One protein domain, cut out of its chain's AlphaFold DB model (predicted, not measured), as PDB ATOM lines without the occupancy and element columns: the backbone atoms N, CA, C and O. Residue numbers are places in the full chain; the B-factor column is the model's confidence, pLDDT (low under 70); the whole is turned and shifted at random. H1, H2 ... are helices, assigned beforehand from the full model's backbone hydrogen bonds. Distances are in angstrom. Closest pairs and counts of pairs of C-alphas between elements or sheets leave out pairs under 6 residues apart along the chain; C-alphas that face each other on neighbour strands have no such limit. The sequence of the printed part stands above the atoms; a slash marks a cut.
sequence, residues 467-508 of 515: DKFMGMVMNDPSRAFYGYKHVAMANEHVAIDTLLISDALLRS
ATOM      1  N   ASP A 467     -50.972 -22.820  -2.138       86.00
ATOM      2  CA  ASP A 467     -50.279 -21.581  -2.495       86.00
ATOM      3  C   ASP A 467     -48.840 -21.854  -2.968       86.00
ATOM      4  O   ASP A 467     -48.396 -21.238  -3.937       86.00
ATOM      5  N   LYS A 468     -48.139 -22.845  -2.385       88.56
ATOM      6  CA  LYS A 468     -46.854 -23.352  -2.909       88.56
ATOM      7  C   LYS A 468     -47.027 -23.852  -4.344       88.56
ATOM      8  O   LYS A 468     -46.229 -23.497  -5.206       88.56
ATOM      9  N   PHE A 469     -48.069 -24.641  -4.615       91.06
ATOM     10  CA  PHE A 469     -48.371 -25.129  -5.964       91.06
ATOM     11  C   PHE A 469     -48.645 -23.983  -6.945       91.06
ATOM     12  O   PHE A 469     -48.001 -23.917  -7.988       91.06
ATOM     13  N   MET A 470     -49.525 -23.042  -6.594       89.06
ATOM     14  CA  MET A 470     -49.832 -21.888  -7.450       89.06
ATOM     15  C   MET A 470     -48.592 -21.021  -7.710       89.06
ATOM     16  O   MET A 470     -48.369 -20.583  -8.836       89.06
ATOM     17  N   GLY A 471     -47.743 -20.831  -6.695       90.25
ATOM     18  CA  GLY A 471     -46.461 -20.145  -6.841       90.25
ATOM     19  C   GLY A 471     -45.489 -20.878  -7.770       90.25
ATOM     20  O   GLY A 471     -44.781 -20.225  -8.534       90.25
ATOM     21  N   MET A 472     -45.469 -22.215  -7.754       91.56
ATOM     22  CA  MET A 472     -44.675 -23.009  -8.699       91.56
ATOM     23  C   MET A 472     -45.230 -22.908 -10.121       91.56
ATOM     24  O   MET A 472     -44.451 -22.704 -11.035       91.56
ATOM     25  N   VAL A 473     -46.550 -22.942 -10.324       91.00
ATOM     26  CA  VAL A 473     -47.152 -22.755 -11.660       91.00
ATOM     27  C   VAL A 473     -46.752 -21.411 -12.280       91.00
ATOM     28  O   VAL A 473     -46.487 -21.344 -13.478       91.00
ATOM     29  N   MET A 474     -46.691 -20.345 -11.477       90.62
ATOM     30  CA  MET A 474     -46.325 -19.009 -11.961       90.62
ATOM     31  C   MET A 474     -44.823 -18.843 -12.224       90.62
ATOM     32  O   MET A 474     -44.453 -18.200 -13.202       90.62
ATOM     33  N   ASN A 475     -43.964 -19.383 -11.351       92.38
ATOM     34  CA  ASN A 475     -42.517 -19.139 -11.402       92.38
ATOM     35  C   ASN A 475     -41.726 -20.240 -12.125       92.38
ATOM     36  O   ASN A 475     -40.653 -19.968 -12.655       92.38
ATOM     37  N   ASP A 476     -42.225 -21.476 -12.125       89.56
ATOM     38  CA  ASP A 476     -41.579 -22.646 -12.722       89.56
ATOM     39  C   ASP A 476     -42.625 -23.650 -13.256       89.56
ATOM     40  O   ASP A 476     -42.890 -24.700 -12.649       89.56
ATOM     41  N   PRO A 477     -43.244 -23.347 -14.413       85.19
ATOM     42  CA  PRO A 477     -44.308 -24.173 -14.983       85.19
ATOM     43  C   PRO A 477     -43.833 -25.579 -15.380       85.19
ATOM     44  O   PRO A 477     -44.657 -26.468 -15.568       85.19
ATOM     45  N   SER A 478     -42.519 -25.808 -15.481       86.44
ATOM     46  CA  SER A 478     -41.943 -27.113 -15.820       86.44
ATOM     47  C   SER A 478     -41.974 -28.121 -14.665       86.44
ATOM     48  O   SER A 478     -41.785 -29.315 -14.886       86.44
ATOM     49  N   ARG A 479     -42.227 -27.656 -13.433       88.06
ATOM     50  CA  ARG A 479     -42.254 -28.489 -12.217       88.06
ATOM     51  C   ARG A 479     -43.649 -28.707 -11.643       88.06
ATOM     52  O   ARG A 479     -43.840 -29.630 -10.855       88.06
ATOM     53  N   ALA A 480     -44.610 -27.855 -11.990       91.25
ATOM     54  CA  ALA A 480     -45.966 -27.923 -11.464       91.25
ATOM     55  C   ALA A 480     -46.913 -28.563 -12.483       91.25
ATOM     56  O   ALA A 480     -47.361 -27.922 -13.430       91.25
ATOM     57  N   PHE A 481     -47.256 -29.828 -12.251       89.88
ATOM     58  CA  PHE A 481     -48.168 -30.580 -13.110       89.88
ATOM     59  C   PHE A 481     -49.547 -30.745 -12.470       89.88
ATOM     60  O   PHE A 481     -49.672 -30.950 -11.263       89.88
ATOM     61  N   TYR A 482     -50.589 -30.701 -13.298       91.50
ATOM     62  CA  TYR A 482     -51.956 -31.056 -12.922       91.50
ATOM     63  C   TYR A 482     -52.599 -31.940 -14.000       91.50
ATOM     64  O   TYR A 482     -52.241 -31.870 -15.180       91.50
ATOM     65  N   GLY A 483     -53.551 -32.779 -13.582       90.38
ATOM     66  CA  GLY A 483     -54.230 -33.768 -14.427       90.38
ATOM     67  C   GLY A 483     -53.609 -35.168 -14.353       90.38
ATOM     68  O   GLY A 483     -52.395 -35.315 -14.236       90.38
ATOM     69  N   TYR A 484     -54.452 -36.203 -14.443       88.56
ATOM     70  CA  TYR A 484     -54.065 -37.602 -14.202       88.56
ATOM     71  C   TYR A 484     -52.848 -38.050 -15.022       88.56
ATOM     72  O   TYR A 484     -51.889 -38.555 -14.454       88.56
ATOM     73  N   LYS A 485     -52.842 -37.808 -16.341       92.31
ATOM     74  CA  LYS A 485     -51.755 -38.254 -17.233       92.31
ATOM     75  C   LYS A 485     -50.396 -37.660 -16.857       92.31
ATOM     76  O   LYS A 485     -49.407 -38.380 -16.817       92.31
ATOM     77  N   HIS A 486     -50.352 -36.359 -16.567       91.62
ATOM     78  CA  HIS A 486     -49.106 -35.691 -16.193       91.62
ATOM     79  C   HIS A 486     -48.604 -36.166 -14.827       91.62
ATOM     80  O   HIS A 486     -47.409 -36.387 -14.654       91.62
ATOM     81  N   VAL A 487     -49.515 -36.371 -13.871       92.75
ATOM     82  CA  VAL A 487     -49.171 -36.885 -12.538       92.75
ATOM     83  C   VAL A 487     -48.706 -38.342 -12.610       92.75
ATOM     84  O   VAL A 487     -47.729 -38.691 -11.956       92.75
ATOM     85  N   ALA A 488     -49.341 -39.180 -13.434       91.56
ATOM     86  CA  ALA A 488     -48.926 -40.565 -13.653       91.56
ATOM     87  C   ALA A 488     -47.510 -40.641 -14.243       91.56
ATOM     88  O   ALA A 488     -46.665 -41.349 -13.706       91.56
ATOM     89  N   MET A 489     -47.214 -39.828 -15.263       92.38
ATOM     90  CA  MET A 489     -45.873 -39.740 -15.845       92.38
ATOM     91  C   MET A 489     -44.837 -39.234 -14.826       92.38
ATOM     92  O   MET A 489     -43.745 -39.784 -14.714       92.38
ATOM     93  N   ALA A 490     -45.178 -38.225 -14.016       92.88
ATOM     94  CA  ALA A 490     -44.301 -37.755 -12.942       92.88
ATOM     95  C   ALA A 490     -44.042 -38.839 -11.878       92.88
ATOM     96  O   ALA A 490     -42.940 -38.914 -11.333       92.88
ATOM     97  N   ASN A 491     -45.033 -39.694 -11.602       93.31
ATOM     98  CA  ASN A 491     -44.903 -40.829 -10.691       93.31
ATOM     99  C   ASN A 491     -44.008 -41.932 -11.276       93.31
ATOM    100  O   ASN A 491     -43.163 -42.462 -10.562       93.31
ATOM    101  N   GLU A 492     -44.142 -42.238 -12.572       94.31
ATOM    102  CA  GLU A 492     -43.262 -43.175 -13.291       94.31
ATOM    103  C   GLU A 492     -41.796 -42.725 -13.249       94.31
ATOM    104  O   GLU A 492     -40.894 -43.543 -13.079       94.31
ATOM    105  N   HIS A 493     -41.556 -41.415 -13.330       93.25
ATOM    106  CA  HIS A 493     -40.226 -40.824 -13.187       93.25
ATOM    107  C   HIS A 493     -39.789 -40.595 -11.730       93.25
ATOM    108  O   HIS A 493     -38.692 -40.084 -11.509       93.25
ATOM    109  N   VAL A 494     -40.615 -40.956 -10.738       92.00
ATOM    110  CA  VAL A 494     -40.345 -40.775  -9.297       92.00
ATOM    111  C   VAL A 494     -39.976 -39.316  -8.958       92.00
ATOM    112  O   VAL A 494     -39.119 -39.032  -8.126       92.00
ATOM    113  N   ALA A 495     -40.631 -38.362  -9.626       91.81
ATOM    114  CA  ALA A 495     -40.328 -36.931  -9.549       91.81
ATOM    115  C   ALA A 495     -41.367 -36.133  -8.734       91.81
ATOM    116  O   ALA A 495     -41.501 -34.919  -8.900       91.81
ATOM    117  N   ILE A 496     -42.128 -36.803  -7.863       93.12
ATOM    118  CA  ILE A 496     -43.199 -36.188  -7.067       93.12
ATOM    119  C   ILE A 496     -42.694 -35.882  -5.652       93.12
ATOM    120  O   ILE A 496     -42.469 -36.791  -4.860       93.12
ATOM    121  N   ASP A 497     -42.574 -34.593  -5.321       90.81
ATOM    122  CA  ASP A 497     -42.296 -34.108  -3.954       90.81
ATOM    123  C   ASP A 497     -43.578 -34.056  -3.104       90.81
ATOM    124  O   ASP A 497     -43.639 -34.538  -1.978       90.81
ATOM    125  N   THR A 498     -44.650 -33.470  -3.646       90.88
ATOM    126  CA  THR A 498     -45.929 -33.303  -2.939       90.88
ATOM    127  C   THR A 498     -47.087 -33.639  -3.866       90.88
ATOM    128  O   THR A 498     -47.179 -33.097  -4.966       90.88
ATOM    129  N   LEU A 499     -47.994 -34.502  -3.402       91.06
ATOM    130  CA  LEU A 499     -49.173 -34.936  -4.146       91.06
ATOM    131  C   LEU A 499     -50.439 -34.325  -3.534       91.06
ATOM    132  O   LEU A 499     -50.739 -34.549  -2.364       91.06
ATOM    133  N   LEU A 500     -51.180 -33.552  -4.331       89.94
ATOM    134  CA  LEU A 500     -52.449 -32.939  -3.928       89.94
ATOM    135  C   LEU A 500     -53.605 -33.725  -4.552       89.94
ATOM    136  O   LEU A 500     -53.750 -33.748  -5.773       89.94
ATOM    137  N   ILE A 501     -54.426 -34.365  -3.720       88.31
ATOM    138  CA  ILE A 501     -55.581 -35.161  -4.154       88.31
ATOM    139  C   ILE A 501     -56.828 -34.668  -3.426       88.31
ATOM    140  O   ILE A 501     -56.790 -34.392  -2.230       88.31
ATOM    141  N   SER A 502     -57.944 -34.573  -4.150       83.94
ATOM    142  CA  SER A 502     -59.252 -34.313  -3.550       83.94
ATOM    143  C   SER A 502     -59.871 -35.604  -3.014       83.94
ATOM    144  O   SER A 502     -59.890 -36.621  -3.710       83.94
ATOM    145  N   ASP A 503     -60.473 -35.538  -1.827       78.12
ATOM    146  CA  ASP A 503     -61.228 -36.649  -1.234       78.12
ATOM    147  C   ASP A 503     -62.338 -37.184  -2.155       78.12
ATOM    148  O   ASP A 503     -62.648 -38.374  -2.113       78.12
ATOM    149  N   ALA A 504     -62.899 -36.339  -3.027       75.94
ATOM    150  CA  ALA A 504     -63.921 -36.747  -3.987       75.94
ATOM    151  C   ALA A 504     -63.422 -37.842  -4.946       75.94
ATOM    152  O   ALA A 504     -64.163 -38.777  -5.236       75.94
ATOM    153  N   LEU A 505     -62.157 -37.766  -5.374       77.56
ATOM    154  CA  LEU A 505     -61.548 -38.745  -6.277       77.56
ATOM    155  C   LEU A 505     -61.308 -40.084  -5.562       77.56
ATOM    156  O   LEU A 505     -61.583 -41.148  -6.107       77.56
ATOM    157  N   LEU A 506     -60.910 -40.039  -4.286       74.88
ATOM    158  CA  LEU A 506     -60.760 -41.230  -3.436       74.88
ATOM    159  C   LEU A 506     -62.103 -41.901  -3.100       74.88
ATOM    160  O   LEU A 506     -62.138 -43.084  -2.746       74.88
ATOM    161  N   ARG A 507     -63.203 -41.147  -3.198       70.75
ATOM    162  CA  ARG A 507     -64.572 -41.622  -2.978       70.75
ATOM    163  C   ARG A 507     -65.241 -42.147  -4.250       70.75
ATOM    164  O   ARG A 507     -66.295 -42.755  -4.115       70.75
ATOM    165  N   SER A 508     -64.655 -41.952  -5.438       69.31
ATOM    166  CA  SER A 508     -65.284 -42.352  -6.706       69.31
ATOM    167  C   SER A 508     -65.819 -43.786  -6.641       69.31
ATOM    168  O   SER A 508     -65.170 -44.690  -6.099       69.31
TER     169      SER A 508
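This is residues 467 to 508 of the 515 residues of the protein "eRF1_1 domain-containing protein" of Panagrellus redivivus (UniProt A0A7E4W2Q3). Three short helices stand at the corners of a triangle: H1 and H2 lie at opposite ends of a loosely wound body, and the small helix H3 lies in a tail that sticks out, residues 501 to 508. The printed part has 42 residues, with three named helices in the order H1, H2, H3 and no named strand, and its class is all helix. It is only just loose, close to compact, with a radius of gyration of the C-alphas of 11.1 A, and spans 33 by 24 by 15 A.

H1, residues 467 to 475, and H2, residues 484 to 492, are apart, with no C-alpha of the one within 8 A of the other. A short link of 8 residues joins them. H3, residues 503 to 506, follows H2 after a short link of 10 residues, and these two are apart as well. H1 and H3 are also apart. In H1 and H2 every O i to N i+4 pair is within hydrogen-bond range. H3 is too short for such a pair; its one O i to N i+3 pair is within range.

H1 runs from Asp 467, C-alpha at (-50.279, -21.581, -2.495), to Asn 475 and is 12.1 A long from first to last C-alpha. H2 runs from Tyr 484, C-alpha at (-54.065, -37.602, -14.202), to Glu 492 over 12.2 A. H3 runs from Asp 503 to Leu 506, C-alpha at (-60.760, -41.230, -3.436), over 5.1 A.

The two C-alphas farthest apart are those of Asn 475 and Ser 508, at 32.9 A. Residues 501 to 508, of which 503 to 506 belong to H3, stand free; the body without them spans 24 by 14 by 13 A. The printed part has no cut, and neither link is long. The mean pLDDT of the printed part is 88.2, and residue 508 is under 70.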